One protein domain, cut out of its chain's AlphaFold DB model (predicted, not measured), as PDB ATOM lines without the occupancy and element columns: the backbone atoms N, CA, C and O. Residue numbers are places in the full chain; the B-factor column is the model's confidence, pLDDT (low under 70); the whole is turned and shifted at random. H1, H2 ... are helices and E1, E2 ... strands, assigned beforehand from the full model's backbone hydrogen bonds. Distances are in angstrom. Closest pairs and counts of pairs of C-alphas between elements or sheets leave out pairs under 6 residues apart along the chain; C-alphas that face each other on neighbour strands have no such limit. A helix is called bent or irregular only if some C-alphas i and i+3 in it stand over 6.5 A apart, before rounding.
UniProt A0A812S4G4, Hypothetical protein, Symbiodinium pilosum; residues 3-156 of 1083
ATOM      1  N   GLU A   3      58.511 118.562 152.671       74.81
ATOM      2  CA  GLU A   3      57.460 117.787 153.331       74.81
ATOM      3  C   GLU A   3      57.918 117.510 154.767       74.81
ATOM      4  O   GLU A   3      59.103 117.262 154.990       74.81
ATOM      5  N   SER A   4      57.013 117.604 155.746       78.00
ATOM      6  CA  SER A   4      57.321 117.395 157.175       78.00
ATOM      7  C   SER A   4      58.585 118.134 157.655       78.00
ATOM      8  O   SER A   4      59.461 117.549 158.289       78.00
ATOM      9  N   ASP A   5      58.677 119.421 157.302       78.44
ATOM     10  CA  ASP A   5      59.791 120.334 157.618       78.44
ATOM     11  C   ASP A   5      61.181 119.897 157.095       78.44
ATOM     12  O   ASP A   5      62.220 120.250 157.651       78.44
ATOM     13  N   ARG A   6      61.222 119.112 156.006       80.88
ATOM     14  CA  ARG A   6      62.464 118.661 155.354       80.88
ATOM     15  C   ARG A   6      62.478 118.953 153.861       80.88
ATOM     16  O   ARG A   6      61.493 118.713 153.162       80.88
ATOM     17  N   LEU A   7      63.622 119.433 153.370       85.19
ATOM     18  CA  LEU A   7      63.857 119.735 151.957       85.19
ATOM     19  C   LEU A   7      63.703 118.473 151.087       85.19
ATOM     20  O   LEU A   7      64.202 117.403 151.428       85.19
ATOM     21  N   GLN A   8      63.034 118.615 149.944       85.56
ATOM     22  CA  GLN A   8      62.848 117.565 148.943       85.56
ATOM     23  C   GLN A   8      63.454 117.975 147.602       85.56
ATOM     24  O   GLN A   8      63.311 119.117 147.161       85.56
ATOM     25  N   TYR A   9      64.060 117.007 146.915       89.25
ATOM     26  CA  TYR A   9      64.507 117.181 145.537       89.25
ATOM     27  C   TYR A   9      63.329 117.487 144.599       89.25
ATOM     28  O   TYR A   9      62.236 116.940 144.752       89.25
ATOM     29  N   ILE A  10      63.562 118.350 143.607       88.56
ATOM     30  CA  ILE A  10      62.578 118.680 142.571       88.56
ATOM     31  C   ILE A  10      63.181 118.317 141.215       88.56
ATOM     32  O   ILE A  10      64.149 118.938 140.765       88.56
ATOM     33  N   GLU A  11      62.570 117.309 140.593       88.19
ATOM     34  CA  GLU A  11      62.881 116.799 139.257       88.19
ATOM     35  C   GLU A  11      62.896 117.914 138.206       88.19
ATOM     36  O   GLU A  11      61.943 118.690 138.115       88.19
ATOM     37  N   TRP A  12      63.920 117.949 137.346       90.50
ATOM     38  CA  TRP A  12      64.038 118.973 136.297       90.50
ATOM     39  C   TRP A  12      62.817 119.000 135.371       90.50
ATOM     40  O   TRP A  12      62.325 120.071 135.032       90.50
ATOM     41  N   VAL A  13      62.284 117.823 135.025       85.38
ATOM     42  CA  VAL A  13      61.075 117.676 134.195       85.38
ATOM     43  C   VAL A  13      59.808 118.229 134.858       85.38
ATOM     44  O   VAL A  13      58.852 118.565 134.164       85.38
ATOM     45  N   SER A  14      59.785 118.354 136.187       82.00
ATOM     46  CA  SER A  14      58.680 118.980 136.923       82.00
ATOM     47  C   SER A  14      58.786 120.507 136.937       82.00
ATOM     48  O   SER A  14      57.787 121.186 137.173       82.00
ATOM     49  N   CYS A  15      59.960 121.067 136.629       84.00
ATOM     50  CA  CYS A  15      60.191 122.502 136.475       84.00
ATOM     51  C   CYS A  15      59.755 122.993 135.079       84.00
ATOM     52  O   CYS A  15      60.523 123.605 134.331       84.00
ATOM     53  N   VAL A  16      58.488 122.735 134.732       72.81
ATOM     54  CA  VAL A  16      57.799 123.306 133.561       72.81
ATOM     55  C   VAL A  16      57.921 124.829 133.536       72.81
ATOM     56  O   VAL A  16      58.139 125.438 134.577       72.81
ATOM     57  N   SER A  17      57.774 125.482 132.376       64.38
ATOM     58  CA  SER A  17      57.784 126.954 132.272       64.38
ATOM     59  C   SER A  17      56.385 127.547 132.096       64.38
ATOM     60  O   SER A  17      55.533 126.890 131.512       64.38
ATOM     61  N   ARG A  18      56.149 128.814 132.499       56.88
ATOM     62  CA  ARG A  18      54.860 129.521 132.266       56.88
ATOM     63  C   ARG A  18      54.480 129.485 130.779       56.88
ATOM     64  O   ARG A  18      53.317 129.322 130.440       56.88
ATOM     65  N   GLN A  19      55.467 129.547 129.881       52.81
ATOM     66  CA  GLN A  19      55.253 129.373 128.444       52.81
ATOM     67  C   GLN A  19      54.868 127.929 128.070       52.81
ATOM     68  O   GLN A  19      53.988 127.742 127.239       52.81
ATOM     69  N   HIS A  20      55.477 126.908 128.680       57.19
ATOM     70  CA  HIS A  20      55.132 125.500 128.453       57.19
ATOM     71  C   HIS A  20      53.750 125.135 129.028       57.19
ATOM     72  O   HIS A  20      52.966 124.482 128.346       57.19
ATOM     73  N   GLU A  21      53.403 125.619 130.225       59.53
ATOM     74  CA  GLU A  21      52.066 125.515 130.839       59.53
ATOM     75  C   GLU A  21      50.986 126.102 129.912       59.53
ATOM     76  O   GLU A  21      49.987 125.447 129.608       59.53
ATOM     77  N   LEU A  22      51.220 127.320 129.403       51.91
ATOM     78  CA  LEU A  22      50.324 128.008 128.469       51.91
ATOM     79  C   LEU A  22      50.220 127.298 127.107       51.91
ATOM     80  O   LEU A  22      49.139 127.272 126.524       51.91
ATOM     81  N   LEU A  23      51.309 126.704 126.602       47.75
ATOM     82  CA  LEU A  23      51.324 125.970 125.326       47.75
ATOM     83  C   LEU A  23      50.698 124.567 125.414       47.75
ATOM     84  O   LEU A  23      50.149 124.089 124.425       47.75
ATOM     85  N   THR A  24      50.779 123.908 126.571       50.59
ATOM     86  CA  THR A  24      50.177 122.581 126.825       50.59
ATOM     87  C   THR A  24      48.738 122.660 127.341       50.59
ATOM     88  O   THR A  24      48.026 121.657 127.344       50.59
ATOM     89  N   GLY A  25      48.280 123.846 127.758       47.19
ATOM     90  CA  GLY A  25      46.904 124.082 128.198       47.19
ATOM     91  C   GLY A  25      46.576 123.506 129.580       47.19
ATOM     92  O   GLY A  25      45.398 123.333 129.913       47.19
ATOM     93  N   GLN A  26      47.583 123.202 130.406       49.31
ATOM     94  CA  GLN A  26      47.357 122.701 131.760       49.31
ATOM     95  C   GLN A  26      46.760 123.802 132.657       49.31
ATOM     96  O   GLN A  26      47.464 124.663 133.179       49.31
ATOM     97  N   LYS A  27      45.432 123.770 132.857       46.75
ATOM     98  CA  LYS A  27      44.726 124.667 133.794       46.75
ATOM     99  C   LYS A  27      45.332 124.567 135.199       46.75
ATOM    100  O   LYS A  27      45.365 123.443 135.714       46.75
ATOM    101  N   LYS A  28      45.664 125.735 135.788       46.22
ATOM    102  CA  LYS A  28      46.138 125.980 137.172       46.22
ATOM    103  C   LYS A  28      45.813 124.843 138.143       46.22
ATOM    104  O   LYS A  28      44.671 124.367 138.193       46.22
ATOM    105  N   ASP A  29      46.803 124.476 138.952       44.31
ATOM    106  CA  ASP A  29      46.565 123.611 140.100       44.31
ATOM    107  C   ASP A  29      45.586 124.306 141.061       44.31
ATOM    108  O   ASP A  29      45.721 125.494 141.357       44.31
ATOM    109  N   SER A  30      44.563 123.573 141.488       46.81
ATOM    110  CA  SER A  30      43.545 124.031 142.437       46.81
ATOM    111  C   SER A  30      43.799 123.353 143.781       46.81
ATOM    112  O   SER A  30      42.907 122.734 144.360       46.81
ATOM    113  N   SER A  31      45.063 123.392 144.201       43.78
ATOM    114  CA  SER A  31      45.598 122.689 145.366       43.78
ATOM    115  C   SER A  31      45.196 123.328 146.692       43.78
ATOM    116  O   SER A  31      45.403 122.713 147.731       43.78
ATOM    117  N   VAL A  32      44.603 124.524 146.668       45.12
ATOM    118  CA  VAL A  32      44.122 125.269 147.836       45.12
ATOM    119  C   VAL A  32      42.626 125.542 147.673       45.12
ATOM    120  O   VAL A  32      42.199 126.105 146.666       45.12
ATOM    121  N   SER A  33      41.832 125.141 148.663       48.53
ATOM    122  CA  SER A  33      40.385 125.381 148.726       48.53
ATOM    123  C   SER A  33      39.955 125.553 150.177       48.53
ATOM    124  O   SER A  33      40.403 124.787 151.021       48.53
ATOM    125  N   PHE A  34      39.088 126.514 150.483       45.06
ATOM    126  CA  PHE A  34      38.478 126.593 151.812       45.06
ATOM    127  C   PHE A  34      37.380 125.532 151.957       45.06
ATOM    128  O   PHE A  34      36.724 125.181 150.972       45.06
ATOM    129  N   ASP A  35      37.185 125.013 153.168       47.34
ATOM    130  CA  ASP A  35      35.992 124.238 153.511       47.34
ATOM    131  C   ASP A  35      34.874 125.120 154.092       47.34
ATOM    132  O   ASP A  35      35.021 126.332 154.250       47.34
ATOM    133  N   ASN A  36      33.732 124.502 154.398       42.91
ATOM    134  CA  ASN A  36      32.523 125.195 154.848       42.91
ATOM    135  C   ASN A  36      32.663 125.865 156.234       42.91
ATOM    136  O   ASN A  36      31.743 126.562 156.649       42.91
ATOM    137  N   THR A  37      33.779 125.663 156.943       45.59
ATOM    138  CA  THR A  37      34.115 126.366 158.195       45.59
ATOM    139  C   THR A  37      35.168 127.462 158.003       45.59
ATOM    140  O   THR A  37      35.622 128.059 158.973       45.59
ATOM    141  N   GLY A  38      35.567 127.744 156.757       37.88
ATOM    142  CA  GLY A  38      36.605 128.725 156.437       37.88
ATOM    143  C   GLY A  38      38.033 128.217 156.660       37.88
ATOM    144  O   GLY A  38      38.977 128.999 156.548       37.88
ATOM    145  N   ALA A  39      38.229 126.924 156.943       35.72
ATOM    146  CA  ALA A  39      39.559 126.350 157.123       35.72
ATOM    147  C   ALA A  39      40.216 126.019 155.769       35.72
ATOM    148  O   ALA A  39      39.562 125.589 154.815       35.72
ATOM    149  N   LEU A  40      41.534 126.227 155.673       40.28
ATOM    150  CA  LEU A  40      42.294 126.081 154.428       40.28
ATOM    151  C   LEU A  40      42.605 124.603 154.125       40.28
ATOM    152  O   LEU A  40      43.569 124.030 154.632       40.28
ATOM    153  N   LYS A  41      41.811 123.979 153.254       42.19
ATOM    154  CA  LYS A  41      41.942 122.570 152.871       42.19
ATOM    155  C   LYS A  41      42.802 122.408 151.616       42.19
ATOM    156  O   LYS A  41      42.336 122.570 150.484       42.19
ATOM    157  N   ILE A  42      44.073 122.072 151.833       48.72
ATOM    158  CA  ILE A  42      45.045 121.776 150.771       48.72
ATOM    159  C   ILE A  42      44.813 120.352 150.236       48.72
ATOM    160  O   ILE A  42      44.580 119.426 151.011       48.72
ATOM    161  N   ASN A  43      44.841 120.167 148.910       47.59
ATOM    162  CA  ASN A  43      44.419 118.923 148.256       47.59
ATOM    163  C   ASN A  43      45.453 118.434 147.219       47.59
ATOM    164  O   ASN A  43      45.445 118.822 146.050       47.59
ATOM    165  N   THR A  44      46.383 117.593 147.673       46.91
ATOM    166  CA  THR A  44      47.656 117.306 146.988       46.91
ATOM    167  C   THR A  44      47.558 116.191 145.935       46.91
ATOM    168  O   THR A  44      47.887 115.039 146.216       46.91
ATOM    169  N   LYS A  45      47.157 116.518 144.695       45.06
ATOM    170  CA  LYS A  45      47.364 115.651 143.506       45.06
ATOM    171  C   LYS A  45      47.710 116.440 142.236       45.06
ATOM    172  O   LYS A  45      46.898 116.570 141.320       45.06
ATOM    173  N   THR A  46      48.952 116.904 142.161       46.62
ATOM    174  CA  THR A  46      49.525 117.544 140.968       46.62
ATOM    175  C   THR A  46      49.963 116.496 139.935       46.62
ATOM    176  O   THR A  46      50.666 115.545 140.270       46.62
ATOM    177  N   VAL A  47      49.594 116.688 138.664       51.75
ATOM    178  CA  VAL A  47      50.187 115.979 137.512       51.75
ATOM    179  C   VAL A  47      50.543 117.014 136.443       51.75
ATOM    180  O   VAL A  47      49.777 117.273 135.509       51.75
ATOM    181  N   SER A  48      51.702 117.646 136.607       55.62
ATOM    182  CA  SER A  48      52.336 118.415 135.537       55.62
ATOM    183  C   SER A  48      52.747 117.475 134.398       55.62
ATOM    184  O   SER A  48      53.159 116.337 134.629       55.62
ATOM    185  N   GLN A  49      52.618 117.927 133.151       61.72
ATOM    186  CA  GLN A  49      53.274 117.257 132.030       61.72
ATOM    187  C   GLN A  49      54.778 117.555 132.097       61.72
ATOM    188  O   GLN A  49      55.140 118.702 132.351       61.72
ATOM    189  N   PRO A  50      55.655 116.556 131.894       73.62
ATOM    190  CA  PRO A  50      57.093 116.758 131.997       73.62
ATOM    191  C   PRO A  50      57.586 117.718 130.908       73.62
ATOM    192  O   PRO A  50      57.302 117.506 129.726       73.62
ATOM    193  N   CYS A  51      58.343 118.749 131.288       74.56
ATOM    194  CA  CYS A  51      58.998 119.613 130.311       74.56
ATOM    195  C   CYS A  51      60.181 118.911 129.630       74.56
ATOM    196  O   CYS A  51      60.763 117.952 130.140       74.56
ATOM    197  N   ASP A  52      60.534 119.411 128.446       77.56
ATOM    198  CA  ASP A  52      61.730 118.980 127.730       77.56
ATOM    199  C   ASP A  52      62.990 119.442 128.478       77.56
ATOM    200  O   ASP A  52      63.137 120.621 128.791       77.56
ATOM    201  N   VAL A  53      63.897 118.500 128.740       84.81
ATOM    202  CA  VAL A  53      65.203 118.702 129.394       84.81
ATOM    203  C   VAL A  53      66.347 118.095 128.563       84.81
ATOM    204  O   VAL A  53      67.428 117.820 129.072       84.81
ATOM    205  N   SER A  54      66.115 117.855 127.267       82.75
ATOM    206  CA  SER A  54      67.031 117.134 126.366       82.75
ATOM    207  C   SER A  54      68.320 117.878 125.989       82.75
ATOM    208  O   SER A  54      69.209 117.280 125.388       82.75
ATOM    209  N   THR A  55      68.437 119.167 126.321       83.56
ATOM    210  CA  THR A  55      69.587 120.015 125.970       83.56
ATOM    211  C   THR A  55      69.988 120.919 127.131       83.56
ATOM    212  O   THR A  55      69.145 121.320 127.936       83.56
ATOM    213  N   ASP A  56      71.267 121.297 127.184       81.31
ATOM    214  CA  ASP A  56      71.848 122.110 128.264       81.31
ATOM    215  C   ASP A  56      71.093 123.439 128.484       81.31
ATOM    216  O   ASP A  56      70.858 123.860 129.617       81.31
ATOM    217  N   MET A  57      70.611 124.057 127.399       78.38
ATOM    218  CA  MET A  57      69.792 125.273 127.438       78.38
ATOM    219  C   MET A  57      68.427 125.052 128.112       78.38
ATOM    220  O   MET A  57      67.995 125.879 128.915       78.38
ATOM    221  N   MET A  58      67.748 123.938 127.814       79.81
ATOM    222  CA  MET A  58      66.453 123.624 128.429       79.81
ATOM    223  C   MET A  58      66.606 123.269 129.910       79.81
ATOM    224  O   MET A  58      65.809 123.723 130.729       79.81
ATOM    225  N   VAL A  59      67.678 122.553 130.272       85.19
ATOM    226  CA  VAL A  59      68.041 122.296 131.674       85.19
ATOM    227  C   VAL A  59      68.287 123.608 132.422       85.19
ATOM    228  O   VAL A  59      67.716 123.803 133.493       85.19
ATOM    229  N   ARG A  60      69.037 124.563 131.848       85.50
ATOM    230  CA  ARG A  60      69.244 125.886 132.470       85.50
ATOM    231  C   ARG A  60      67.919 126.628 132.696       85.50
ATOM    232  O   ARG A  60      67.716 127.173 133.776       85.50
ATOM    233  N   TYR A  61      66.980 126.597 131.743       81.00
ATOM    234  CA  TYR A  61      65.653 127.210 131.919       81.00
ATOM    235  C   TYR A  61      64.778 126.518 132.981       81.00
ATOM    236  O   TYR A  61      64.077 127.207 133.725       81.00
ATOM    237  N   ALA A  62      64.827 125.187 133.080       85.81
ATOM    238  CA  ALA A  62      64.152 124.435 134.140       85.81
ATOM    239  C   ALA A  62      64.725 124.796 135.525       85.81
ATOM    240  O   ALA A  62      63.983 125.106 136.461       85.81
ATOM    241  N   LEU A  63      66.055 124.849 135.641       90.50
ATOM    242  CA  LEU A  63      66.751 125.149 136.891       90.50
ATOM    243  C   LEU A  63      66.564 126.600 137.364       90.50
ATOM    244  O   LEU A  63      66.336 126.805 138.555       90.50
ATOM    245  N   VAL A  64      66.556 127.592 136.464       86.50
ATOM    246  CA  VAL A  64      66.220 128.995 136.804       86.50
ATOM    247  C   VAL A  64      64.851 129.086 137.488       86.50
ATOM    248  O   VAL A  64      64.701 129.779 138.495       86.50
ATOM    249  N   ARG A  65      63.844 128.335 137.017       85.06
ATOM    250  CA  ARG A  65      62.540 128.304 137.698       85.06
ATOM    251  C   ARG A  65      62.588 127.642 139.063       85.06
ATOM    252  O   ARG A  65      61.884 128.103 139.955       85.06
ATOM    253  N   ARG A  66      63.401 126.600 139.244       91.69
ATOM    254  CA  ARG A  66      63.568 125.966 140.555       91.69
ATOM    255  C   ARG A  66      64.179 126.935 141.570       91.69
ATOM    256  O   ARG A  66      63.675 127.004 142.685       91.69
ATOM    257  N   GLY A  67      65.170 127.731 141.167       89.56
ATOM    258  CA  GLY A  67      65.745 128.789 142.006       89.56
ATOM    259  C   GLY A  67      64.711 129.834 142.427       89.56
ATOM    260  O   GLY A  67      64.530 130.067 143.618       89.56
ATOM    261  N   LEU A  68      63.964 130.393 141.468       84.75
ATOM    262  CA  LEU A  68      62.907 131.376 141.754       84.75
ATOM    263  C   LEU A  68      61.819 130.808 142.679       84.75
ATOM    264  O   LEU A  68      61.319 131.508 143.553       84.75
ATOM    265  N   ALA A  69      61.461 129.536 142.504       85.38
ATOM    266  CA  ALA A  69      60.448 128.869 143.315       85.38
ATOM    267  C   ALA A  69      60.926 128.585 144.755       85.38
ATOM    268  O   ALA A  69      60.138 128.705 145.691       85.38
ATOM    269  N   LEU A  70      62.212 128.261 144.948       86.94
ATOM    270  CA  LEU A  70      62.830 128.116 146.274       86.94
ATOM    271  C   LEU A  70      62.966 129.464 146.997       86.94
ATOM    272  O   LEU A  70      62.762 129.521 148.210       86.94
ATOM    273  N   GLU A  71      63.241 130.544 146.262       87.12
ATOM    274  CA  GLU A  71      63.271 131.898 146.820       87.12
ATOM    275  C   GLU A  71      61.870 132.383 147.219       87.12
ATOM    276  O   GLU A  71      61.694 132.908 148.317       87.12
ATOM    277  N   GLN A  72      60.851 132.135 146.388       82.56
ATOM    278  CA  GLN A  72      59.447 132.431 146.716       82.56
ATOM    279  C   GLN A  72      58.925 131.623 147.913       82.56
ATOM    280  O   GLN A  72      58.061 132.103 148.642       82.56
ATOM    281  N   ALA A  73      59.459 130.422 148.148       81.62
ATOM    282  CA  ALA A  73      59.193 129.631 149.349       81.62
ATOM    283  C   ALA A  73      60.038 130.062 150.573       81.62
ATOM    284  O   ALA A  73      59.927 129.451 151.632       81.62
ATOM    285  N   ASN A  74      60.895 131.083 150.427       83.50
ATOM    286  CA  ASN A  74      61.881 131.557 151.403       83.50
ATOM    287  C   ASN A  74      62.816 130.458 151.957       83.50
ATOM    288  O   ASN A  74      63.212 130.483 153.122       83.50
ATOM    289  N   ILE A  75      63.173 129.491 151.106       86.75
ATOM    290  CA  ILE A  75      64.036 128.354 151.454       86.75
ATOM    291  C   ILE A  75      65.511 128.712 151.226       86.75
ATOM    292  O   ILE A  75      66.324 128.560 152.137       86.75
ATOM    293  N   LEU A  76      65.839 129.189 150.020       88.94
ATOM    294  CA  LEU A  76      67.190 129.485 149.523       88.94
ATOM    295  C   LEU A  76      67.125 130.719 148.606       88.94
ATOM    296  O   LEU A  76      66.185 130.833 147.818       88.94
ATOM    297  N   ALA A  77      68.107 131.619 148.668       91.00
ATOM    298  CA  ALA A  77      68.195 132.771 147.772       91.00
ATOM    299  C   ALA A  77      68.373 132.378 146.297       91.00
ATOM    300  O   ALA A  77      69.071 131.408 145.979       91.00
ATOM    301  N   TYR A  78      67.823 133.183 145.378       92.44
ATOM    302  CA  TYR A  78      68.028 132.946 143.945       92.44
ATOM    303  C   TYR A  78      69.513 133.016 143.569       92.44
ATOM    304  O   TYR A  78      69.987 132.143 142.855       92.44
ATOM    305  N   SER A  79      70.266 133.989 144.092       92.88
ATOM    306  CA  SER A  79      71.712 134.145 143.848       92.88
ATOM    307  C   SER A  79      72.531 132.906 144.229       92.88
ATOM    308  O   SER A  79      73.455 132.521 143.507       92.88
ATOM    309  N   ASN A  80      72.160 132.237 145.323       94.06
ATOM    310  CA  ASN A  80      72.750 130.967 145.731       94.06
ATOM    311  C   ASN A  80      72.379 129.856 144.732       94.06
ATOM    312  O   ASN A  80      73.261 129.190 144.191       94.06
ATOM    313  N   HIS A  81      71.097 129.697 144.387       95.00
ATOM    314  CA  HIS A  81      70.699 128.692 143.393       95.00
ATOM    315  C   HIS A  81      71.322 128.937 142.001       95.00
ATOM    316  O   HIS A  81      71.735 127.988 141.343       95.00
ATOM    317  N   ASP A  82      71.440 130.184 141.548       92.88
ATOM    318  CA  ASP A  82      72.080 130.553 140.277       92.88
ATOM    319  C   ASP A  82      73.578 130.199 140.295       92.88
ATOM    320  O   ASP A  82      74.086 129.600 139.350       92.88
ATOM    321  N   SER A  83      74.262 130.421 141.426       93.50
ATOM    322  CA  SER A  83      75.663 130.010 141.637       93.50
ATOM    323  C   SER A  83      75.866 128.487 141.563       93.50
ATOM    324  O   SER A  83      76.908 128.016 141.100       93.50
ATOM    325  N   LEU A  84      74.871 127.700 141.989       94.19
ATOM    326  CA  LEU A  84      74.859 126.241 141.823       94.19
ATOM    327  C   LEU A  84      74.686 125.849 140.344       94.19
ATOM    328  O   LEU A  84      75.432 125.014 139.834       94.19
ATOM    329  N   VAL A  85      73.751 126.492 139.637       94.25
ATOM    330  CA  VAL A  85      73.498 126.249 138.206       94.25
ATOM    331  C   VAL A  85      74.715 126.611 137.355       94.25
ATOM    332  O   VAL A  85      75.112 125.822 136.499       94.25
ATOM    333  N   GLU A  86      75.359 127.748 137.606       91.75
ATOM    334  CA  GLU A  86      76.577 128.133 136.888       91.75
ATOM    335  C   GLU A  86      77.754 127.200 137.205       91.75
ATOM    336  O   GLU A  86      78.532 126.896 136.300       91.75
ATOM    337  N   LYS A  87      77.850 126.628 138.417       92.19
ATOM    338  CA  LYS A  87      78.829 125.562 138.703       92.19
ATOM    339  C   LYS A  87      78.582 124.313 137.843       92.19
ATOM    340  O   LYS A  87      79.543 123.767 137.297       92.19
ATOM    341  N   TYR A  88      77.329 123.888 137.664       93.75
ATOM    342  CA  TYR A  88      76.994 122.776 136.763       93.75
ATOM    343  C   TYR A  88      77.346 123.086 135.303       93.75
ATOM    344  O   TYR A  88      77.952 122.258 134.622       93.75
ATOM    345  N   MET A  89      76.986 124.278 134.820       91.81
ATOM    346  CA  MET A  89      77.220 124.688 133.432       91.81
ATOM    347  C   MET A  89      78.717 124.878 133.144       91.81
ATOM    348  O   MET A  89      79.190 124.470 132.086       91.81
ATOM    349  N   ALA A  90      79.493 125.389 134.103       87.25
ATOM    350  CA  ALA A  90      80.949 125.430 134.017       87.25
ATOM    351  C   ALA A  90      81.550 124.014 133.947       87.25
ATOM    352  O   ALA A  90      82.301 123.718 133.020       87.25
ATOM    353  N   ALA A  91      81.169 123.109 134.857       86.94
ATOM    354  CA  ALA A  91      81.647 121.721 134.855       86.94
ATOM    355  C   ALA A  91      81.299 120.973 133.550       86.94
ATOM    356  O   ALA A  91      82.105 120.200 133.034       86.94
ATOM    357  N   ARG A  92      80.122 121.248 132.975       85.44
ATOM    358  CA  ARG A  92      79.665 120.720 131.680       85.44
ATOM    359  C   ARG A  92      80.525 121.181 130.497       85.44
ATOM    360  O   ARG A  92      80.737 120.409 129.557       85.44
ATOM    361  N   LEU A  93      80.988 122.431 130.538       84.44
ATOM    362  CA  LEU A  93      81.798 123.054 129.491       84.44
ATOM    363  C   LEU A  93      83.293 122.717 129.606       84.44
ATOM    364  O   LEU A  93      83.975 122.734 128.585       84.44
ATOM    365  N   LEU A  94      83.794 122.352 130.794       83.50
ATOM    366  CA  LEU A  94      85.173 121.884 130.971       83.50
ATOM    367  C   LEU A  94      85.454 120.627 130.133       83.50
ATOM    368  O   LEU A  94      84.817 119.577 130.293       83.50
ATOM    369  N   ASP A  95      86.454 120.733 129.260       81.81
ATOM    370  CA  ASP A  95      86.943 119.615 128.459       81.81
ATOM    371  C   ASP A  95      87.517 118.501 129.355       81.81
ATOM    372  O   ASP A  95      88.159 118.787 130.370       81.81
ATOM    373  N   PRO A  96      87.262 117.220 129.029       85.44
ATOM    374  CA  PRO A  96      87.748 116.111 129.835       85.44
ATOM    375  C   PRO A  96      89.270 115.929 129.706       85.44
ATOM    376  O   PRO A  96      89.811 116.062 128.605       85.44
ATOM    377  N   PRO A  97      89.962 115.523 130.786       82.25
ATOM    378  CA  PRO A  97      91.324 115.007 130.692       82.25
ATOM    379  C   PRO A  97      91.417 113.795 129.739       82.25
ATOM    380  O   PRO A  97      90.447 113.039 129.615       82.25
ATOM    381  N   PRO A  98      92.576 113.545 129.098       78.50
ATOM    382  CA  PRO A  98      92.766 112.383 128.229       78.50
ATOM    383  C   PRO A  98      92.399 111.062 128.921       78.50
ATOM    384  O   PRO A  98      92.845 110.789 130.033       78.50
ATOM    385  N   GLY A  99      91.574 110.242 128.263       79.06
ATOM    386  CA  GLY A  99      91.053 108.984 128.817       79.06
ATOM    387  C   GLY A  99      89.779 109.116 129.666       79.06
ATOM    388  O   GLY A  99      89.247 108.097 130.106       79.06
ATOM    389  N   TYR A 100      89.250 110.327 129.867       83.62
ATOM    390  CA  TYR A 100      88.018 110.578 130.619       83.62
ATOM    391  C   TYR A 100      86.874 111.061 129.709       83.62
ATOM    392  O   TYR A 100      87.082 111.640 128.645       83.62
ATOM    393  N   ALA A 101      85.634 110.813 130.128       82.75
ATOM    394  CA  ALA A 101      84.422 111.242 129.441       82.75
ATOM    395  C   ALA A 101      84.030 112.674 129.843       82.75
ATOM    396  O   ALA A 101      84.082 113.024 131.028       82.75
ATOM    397  N   ARG A 102      83.569 113.491 128.882       84.25
ATOM    398  CA  ARG A 102      82.946 114.796 129.178       84.25
ATOM    399  C   ARG A 102      81.724 114.577 130.074       84.25
ATOM    400  O   ARG A 102      80.919 113.684 129.812       84.25
ATOM    401  N   ILE A 103      81.564 115.417 131.097       87.81
ATOM    402  CA  ILE A 103      80.409 115.373 132.000       87.81
ATOM    403  C   ILE A 103      79.122 115.543 131.175       87.81
ATOM    404  O   ILE A 103      78.994 116.461 130.360       87.81
ATOM    405  N   GLY A 104      78.181 114.615 131.349       89.12
ATOM    406  CA  GLY A 104      76.888 114.608 130.663       89.12
ATOM    407  C   GLY A 104      75.752 115.087 131.564       89.12
ATOM    408  O   GLY A 104      75.839 114.976 132.787       89.12
ATOM    409  N   LEU A 105      74.645 115.543 130.970       89.38
ATOM    410  CA  LEU A 105      73.478 116.047 131.710       89.38
ATOM    411  C   LEU A 105      72.968 115.076 132.787       89.38
ATOM    412  O   LEU A 105      72.657 115.506 133.888       89.38
ATOM    413  N   LYS A 106      72.973 113.762 132.531       88.81
ATOM    414  CA  LYS A 106      72.551 112.756 133.522       88.81
ATOM    415  C   LYS A 106      73.525 112.578 134.701       88.81
ATOM    416  O   LYS A 106      73.120 112.145 135.778       88.81
ATOM    417  N   GLN A 107      74.800 112.929 134.529       90.69
ATOM    418  CA  GLN A 107      75.744 112.998 135.647       90.69
ATOM    419  C   GLN A 107      75.460 114.231 136.514       90.69
ATOM    420  O   GLN A 107      75.443 114.108 137.734       90.69
ATOM    421  N   ILE A 108      75.145 115.369 135.887       92.44
ATOM    422  CA  ILE A 108      74.724 116.598 136.576       92.44
ATOM    423  C   ILE A 108      73.390 116.378 137.306       92.44
ATOM    424  O   ILE A 108      73.251 116.788 138.445       92.44
ATOM    425  N   GLU A 109      72.439 115.644 136.723       92.62
ATOM    426  CA  GLU A 109      71.187 115.246 137.391       92.62
ATOM    427  C   GLU A 109      71.439 114.388 138.649       92.62
ATOM    428  O   GLU A 109      70.705 114.471 139.629       92.62
ATOM    429  N   THR A 110      72.499 113.573 138.645       90.56
ATOM    430  CA  THR A 110      72.880 112.736 139.797       90.56
ATOM    431  C   THR A 110      73.551 113.567 140.896       90.56
ATOM    432  O   THR A 110      73.214 113.425 142.068       90.56
ATOM    433  N   ASP A 111      74.471 114.454 140.513       91.88
ATOM    434  CA  ASP A 111      75.123 115.428 141.396       91.88
ATOM    435  C   ASP A 111      74.110 116.387 142.048       91.88
ATOM    436  O   ASP A 111      74.126 116.617 143.254       91.88
ATOM    437  N   ASP A 112      73.142 116.857 141.266       94.50
ATOM    438  CA  ASP A 112      72.094 117.769 141.708       94.50
ATOM    439  C   ASP A 112      71.128 117.129 142.716       94.50
ATOM    440  O   ASP A 112      70.679 117.787 143.655       94.50
ATOM    441  N   ARG A 113      70.864 115.821 142.601       93.06
ATOM    442  CA  ARG A 113      70.187 115.064 143.668       93.06
ATOM    443  C   ARG A 113      71.033 115.038 144.943       93.06
ATOM    444  O   ARG A 113      70.497 115.285 146.022       93.06
ATOM    445  N   GLN A 114      72.339 114.784 144.827       91.75
ATOM    446  CA  GLN A 114      73.250 114.732 145.974       91.75
ATOM    447  C   GLN A 114      73.368 116.088 146.687       91.75
ATOM    448  O   GLN A 114      73.385 116.119 147.918       91.75
ATOM    449  N   PHE A 115      73.381 117.205 145.952       94.12
ATOM    450  CA  PHE A 115      73.367 118.545 146.541       94.12
ATOM    451  C   PHE A 115      72.153 118.746 147.463       94.12
ATOM    452  O   PHE A 115      72.305 119.153 148.614       94.12
ATOM    453  N   PHE A 116      70.947 118.399 146.996       92.62
ATOM    454  CA  PHE A 116      69.725 118.524 147.800       92.62
ATOM    455  C   PHE A 116      69.698 117.562 148.996       92.62
ATOM    456  O   PHE A 116      69.165 117.935 150.040       92.62
ATOM    457  N   VAL A 117      70.297 116.368 148.885       91.62
ATOM    458  CA  VAL A 117      70.486 115.458 150.030       91.62
ATOM    459  C   VAL A 117      71.380 116.112 151.088       91.62
ATOM    460  O   VAL A 117      70.949 116.263 152.226       91.62
ATOM    461  N   LEU A 118      72.577 116.572 150.716       92.19
ATOM    462  CA  LEU A 118      73.525 117.187 151.654       92.19
ATOM    463  C   LEU A 118      72.963 118.470 152.291       92.19
ATOM    464  O   LEU A 118      73.138 118.689 153.490       92.19
ATOM    465  N   MET A 119      72.226 119.285 151.529       91.88
ATOM    466  CA  MET A 119      71.485 120.429 152.071       91.88
ATOM    467  C   MET A 119      70.436 119.995 153.102       91.88
ATOM    468  O   MET A 119      70.434 120.525 154.212       91.88
ATOM    469  N   ALA A 120      69.603 118.997 152.783       89.75
ATOM    470  CA  ALA A 120      68.602 118.456 153.705       89.75
ATOM    471  C   ALA A 120      69.225 117.845 154.977       89.75
ATOM    472  O   ALA A 120      68.583 117.816 156.028       89.75
ATOM    473  N   GLU A 121      70.473 117.371 154.903       89.69
ATOM    474  CA  GLU A 121      71.225 116.887 156.061       89.69
ATOM    475  C   GLU A 121      71.764 118.007 156.954       89.69
ATOM    476  O   GLU A 121      71.735 117.858 158.178       89.69
ATOM    477  N   LYS A 122      72.205 119.137 156.386       88.00
ATOM    478  CA  LYS A 122      72.554 120.321 157.185       88.00
ATOM    479  C   LYS A 122      71.305 120.939 157.822       88.00
ATOM    480  O   LYS A 122      71.300 121.195 159.020       88.00
ATOM    481  N   THR A 123      70.204 121.063 157.080       87.25
ATOM    482  CA  THR A 123      68.937 121.633 157.576       87.25
ATOM    483  C   THR A 123      68.049 120.629 158.336       87.25
ATOM    484  O   THR A 123      66.824 120.758 158.342       87.25
ATOM    485  N   ARG A 124      68.624 119.610 158.997       81.38
ATOM    486  CA  ARG A 124      67.860 118.600 159.772       81.38
ATOM    487  C   ARG A 124      67.057 119.184 160.945       81.38
ATOM    488  O   ARG A 124      66.155 118.506 161.433       81.38
ATOM    489  N   GLY A 125      67.378 120.403 161.389       72.69
ATOM    490  CA  GLY A 125      66.655 121.137 162.436       72.69
ATOM    491  C   GLY A 125      65.345 121.803 161.988       72.69
ATOM    492  O   GLY A 125      64.657 122.371 162.833       72.69
ATOM    493  N   GLY A 126      65.006 121.730 160.695       77.06
ATOM    494  CA  GLY A 126      63.829 122.359 160.092       77.06
ATOM    495  C   GLY A 126      64.193 123.460 159.089       77.06
ATOM    496  O   GLY A 126      65.294 124.009 159.115       77.06
ATOM    497  N   ILE A 127      63.255 123.770 158.195       77.69
ATOM    498  CA  ILE A 127      63.336 124.836 157.183       77.69
ATOM    499  C   ILE A 127      62.104 125.761 157.167       77.69
ATOM    500  O   ILE A 127      62.053 126.699 156.373       77.69
ATOM    501  N   MET A 128      61.123 125.553 158.050       67.69
ATOM    502  CA  MET A 128      60.041 126.511 158.286       67.69
ATOM    503  C   MET A 128      60.549 127.771 159.003       67.69
ATOM    504  O   MET A 128      61.183 127.720 160.058       67.69
ATOM    505  N   VAL A 129      60.226 128.929 158.426       61.75
ATOM    506  CA  VAL A 129      60.711 130.245 158.860       61.75
ATOM    507  C   VAL A 129      60.080 130.656 160.195       61.75
ATOM    508  O   VAL A 129      58.871 130.853 160.281       61.75
ATOM    509  N   LYS A 130      60.911 130.859 161.227       58.53
ATOM    510  CA  LYS A 130      60.503 131.428 162.533       58.53
ATOM    511  C   LYS A 130      60.810 132.928 162.685       58.53
ATOM    512  O   LYS A 130      60.559 133.497 163.740       58.53
ATOM    513  N   GLY A 131      61.328 133.560 161.628       53.72
ATOM    514  CA  GLY A 131      61.575 135.001 161.536       53.72
ATOM    515  C   GLY A 131      62.839 135.337 160.737       53.72
ATOM    516  O   GLY A 131      63.903 134.785 160.996       53.72
ATOM    517  N   GLY A 132      62.726 136.258 159.777       57.28
ATOM    518  CA  GLY A 132      63.850 136.988 159.166       57.28
ATOM    519  C   GLY A 132      64.729 136.264 158.133       57.28
ATOM    520  O   GLY A 132      65.041 136.866 157.110       57.28
ATOM    521  N   ALA A 133      65.134 135.011 158.365       65.88
ATOM    522  CA  ALA A 133      66.176 134.334 157.575       65.88
ATOM    523  C   ALA A 133      65.661 133.195 156.664       65.88
ATOM    524  O   ALA A 133      64.554 132.681 156.841       65.88
ATOM    525  N   ARG A 134      66.492 132.800 155.686       77.12
ATOM    526  CA  ARG A 134      66.279 131.687 154.740       77.12
ATOM    527  C   ARG A 134      67.122 130.476 155.165       77.12
ATOM    528  O   ARG A 134      68.337 130.519 154.985       77.12
ATOM    529  N   PRO A 135      66.531 129.391 155.702       76.50
ATOM    530  CA  PRO A 135      67.300 128.355 156.407       76.50
ATOM    531  C   PRO A 135      68.333 127.567 155.585       76.50
ATOM    532  O   PRO A 135      69.146 126.855 156.167       76.50
ATOM    533  N   CYS A 136      68.324 127.652 154.249       87.06
ATOM    534  CA  CYS A 136      69.366 127.033 153.427       87.06
ATOM    535  C   CYS A 136      70.571 127.947 153.147       87.06
ATOM    536  O   CYS A 136      71.630 127.426 152.801       87.06
ATOM    537  N   ASP A 137      70.450 129.273 153.272       89.81
ATOM    538  CA  ASP A 137      71.518 130.198 152.858       89.81
ATOM    539  C   ASP A 137      72.768 130.064 153.752       89.81
ATOM    540  O   ASP A 137      73.881 129.970 153.234       89.81
ATOM    541  N   ASP A 138      72.584 129.906 155.069       86.06
ATOM    542  CA  ASP A 138      73.663 129.722 156.063       86.06
ATOM    543  C   ASP A 138      74.510 128.455 155.835       86.06
ATOM    544  O   ASP A 138      75.645 128.339 156.303       86.06
ATOM    545  N   HIS A 139      73.957 127.463 155.135       89.88
ATOM    546  CA  HIS A 139      74.614 126.179 154.874       89.88
ATOM    547  C   HIS A 139      75.054 126.017 153.418       89.88
ATOM    548  O   HIS A 139      75.955 125.215 153.147       89.88
ATOM    549  N   PHE A 140      74.482 126.805 152.503       93.62
ATOM    550  CA  PHE A 140      74.693 126.725 151.060       93.62
ATOM    551  C   PHE A 140      76.175 126.700 150.675       93.62
ATOM    552  O   PHE A 140      76.617 125.779 149.986       93.62
ATOM    553  N   ALA A 141      76.960 127.662 151.170       90.81
ATOM    554  CA  ALA A 141      78.386 127.756 150.861       90.81
ATOM    555  C   ALA A 141      79.155 126.491 151.283       90.81
ATOM    556  O   ALA A 141      79.967 125.989 150.508       90.81
ATOM    557  N   SER A 142      78.844 125.932 152.460       91.56
ATOM    558  CA  SER A 142      79.517 124.737 152.992       91.56
ATOM    559  C   SER A 142      79.254 123.478 152.158       91.56
ATOM    560  O   SER A 142      80.163 122.669 151.965       91.56
ATOM    561  N   VAL A 143      78.038 123.328 151.619       93.00
ATOM    562  CA  VAL A 143      77.663 122.193 150.762       93.00
ATOM    563  C   VAL A 143      78.188 122.393 149.340       93.00
ATOM    564  O   VAL A 143      78.751 121.468 148.763       93.00
ATOM    565  N   LEU A 144      78.119 123.614 148.795       92.06
ATOM    566  CA  LEU A 144      78.658 123.942 147.470       92.06
ATOM    567  C   LEU A 144      80.188 123.737 147.381       92.06
ATOM    568  O   LEU A 144      80.723 123.543 146.282       92.06
ATOM    569  N   SER A 145      80.897 123.788 148.514       89.44
ATOM    570  CA  SER A 145      82.329 123.485 148.630       89.44
ATOM    571  C   SER A 145      82.655 122.061 149.103       89.44
ATOM    572  O   SER A 145      83.837 121.719 149.157       89.44
ATOM    573  N   SER A 146      81.672 121.230 149.474       91.25
ATOM    574  CA  SER A 146      81.959 119.921 150.075       91.25
ATOM    575  C   SER A 146      82.550 118.934 149.063       91.25
ATOM    576  O   SER A 146      82.183 118.898 147.887       91.25
ATOM    577  N   SER A 147      83.472 118.087 149.523       85.31
ATOM    578  CA  SER A 147      84.035 116.990 148.723       85.31
ATOM    579  C   SER A 147      82.972 115.957 148.331       85.31
ATOM    580  O   SER A 147      83.031 115.394 147.238       85.31
ATOM    581  N   GLU A 148      81.987 115.752 149.205       84.50
ATOM    582  CA  GLU A 148      80.870 114.813 149.067       84.50
ATOM    583  C   GLU A 148      79.947 115.166 147.892       84.50
ATOM    584  O   GLU A 148      79.420 114.269 147.234       84.50
ATOM    585  N   PHE A 149      79.802 116.465 147.613       88.00
ATOM    586  CA  PHE A 149      79.184 117.027 146.416       88.00
ATOM    587  C   PHE A 149      80.172 116.980 145.237       88.00
ATOM    588  O   PHE A 149      79.988 116.221 144.287       88.00
ATOM    589  N   LEU A 150      81.302 117.691 145.343       85.62
ATOM    590  CA  LEU A 150      82.243 117.936 144.238       85.62
ATOM    591  C   LEU A 150      82.894 116.683 143.620       85.62
ATOM    592  O   LEU A 150      83.525 116.782 142.567       85.62
ATOM    593  N   GLN A 151      82.780 115.504 144.234       84.31
ATOM    594  CA  GLN A 151      83.166 114.232 143.614       84.31
ATOM    595  C   GLN A 151      82.273 113.836 142.423       84.31
ATOM    596  O   GLN A 151      82.769 113.213 141.483       84.31
ATOM    597  N   TYR A 152      80.987 114.206 142.416       79.62
ATOM    598  CA  TYR A 152      80.053 113.821 141.352       79.62
ATOM    599  C   TYR A 152      80.199 114.697 140.095       79.62
ATOM    600  O   TYR A 152      79.974 114.190 138.993       79.62
ATOM    601  N   LEU A 153      80.698 115.934 140.223       83.75
ATOM    602  CA  LEU A 153      81.139 116.806 139.115       83.75
ATOM    603  C   LEU A 153      82.562 116.512 138.597       83.75
ATOM    604  O   LEU A 153      83.169 117.360 137.947       83.75
ATOM    605  N   ARG A 154      83.120 115.323 138.850       84.94
ATOM    606  CA  ARG A 154      84.392 114.895 138.238       84.94
ATOM    607  C   ARG A 154      84.139 114.112 136.954       84.94
ATOM    608  O   ARG A 154      83.246 113.262 136.899       84.94
ATOM    609  N   HIS A 155      84.950 114.355 135.925       84.56
ATOM    610  CA  HIS A 155      84.985 113.507 134.732       84.56
ATOM    611  C   HIS A 155      85.269 112.049 135.133       84.56
ATOM    612  O   HIS A 155      86.032 111.787 136.065       84.56
ATOM    613  N   ARG A 156      84.653 111.085 134.441       83.50
ATOM    614  CA  ARG A 156      84.793 109.642 134.730       83.50
ATOM    615  C   ARG A 156      85.672 108.970 133.670       83.50
ATOM    616  O   ARG A 156      85.572 109.383 132.518       83.50
TER     617      ARG A 156
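This is residues 3 to 156 of the 1083 residues of the protein "Hypothetical protein" of Symbiodinium pilosum (UniProt A0A812S4G4). A helical hairpin, H2 and H3 side by side, makes one layer of the body, with the long helix H4 loosely over it and the short H5 and H6 packed on H4; a thin arm, tipped by the small strand hairpin E1 and E2, reaches far out on one side, with the short H1 before it. At the other end of the longest axis the loop between H3 and H4 swings out around Pro 98. The printed part has 154 residues, with six named helices and two named strands in the order H1 E1 E2 H2 H3 H4 H5 H6; its one sheet, E1 - E2, is antiparallel. The class is mostly helix, with under half of the residues, 76, in named elements. The whole is only just compact, close to loose, with a radius of gyration of the C-alphas of 17.6 A, and is flat, spanning 67 by 39 by 21 A.

E1, residues 32 to 34, and E2, residues 40 to 42, form an antiparallel hairpin at 144 degrees, with N 41 and O 33 within hydrogen-bond range at 2.8 A. H1, residues 18 to 24, touches no helix. H2, residues 56 to 72, and H3, residues 78 to 93, form a helical hairpin: they touch, closest at the C-alphas of Gly 67 and Tyr 78, 5.1 A, with a shallow tilt of 18 degrees, opposite ways. H4, residues 105 to 122, is close to H3 but not clearly touching, closest at the C-alphas of Tyr 88 and Ile 108, 6.6 A. H5, residues 137 to 144, touches residues 115 to 122 of H4, closest at the C-alphas of Leu 118 and Val 143, 6.6 A, with a steep tilt of 46 degrees. H3 and H5 only just touch, with 3 pairs of C-alphas within 8 A, the closest those of Asn 80 and Phe 140, 7.1 A. H6, residues 147 to 150, touches H4, closest at the C-alphas of Phe 115 and Phe 149, 6.0 A. Every O i to N i+4 pair is within hydrogen-bond range in H1, H2, H3 and H4, and 2 of 4 are in H5; H6 is too short for such a pair.

H1 begins at C-alpha 18, (54.860, 129.521, 132.266). H2 is 24.5 A long, H3 22.3 A and H4 25.8 A, ending at C-alpha 122, (72.554, 120.321, 157.185). H5, 10.9 A, is irregular: C-alphas 138 and 141 are 7.3 A apart. H6 ends at C-alpha 150, (82.243, 117.936, 144.238).

The C-alphas farthest apart, of Thr 37 and Pro 98, are 67.3 A apart. The printed part has no cut. The links E2 to H2, H3 to H4 and H4 to H5 are long. Mean pLDDT of the printed part is 77.3; residues 17 to 49 and 128 to 133 are under 70.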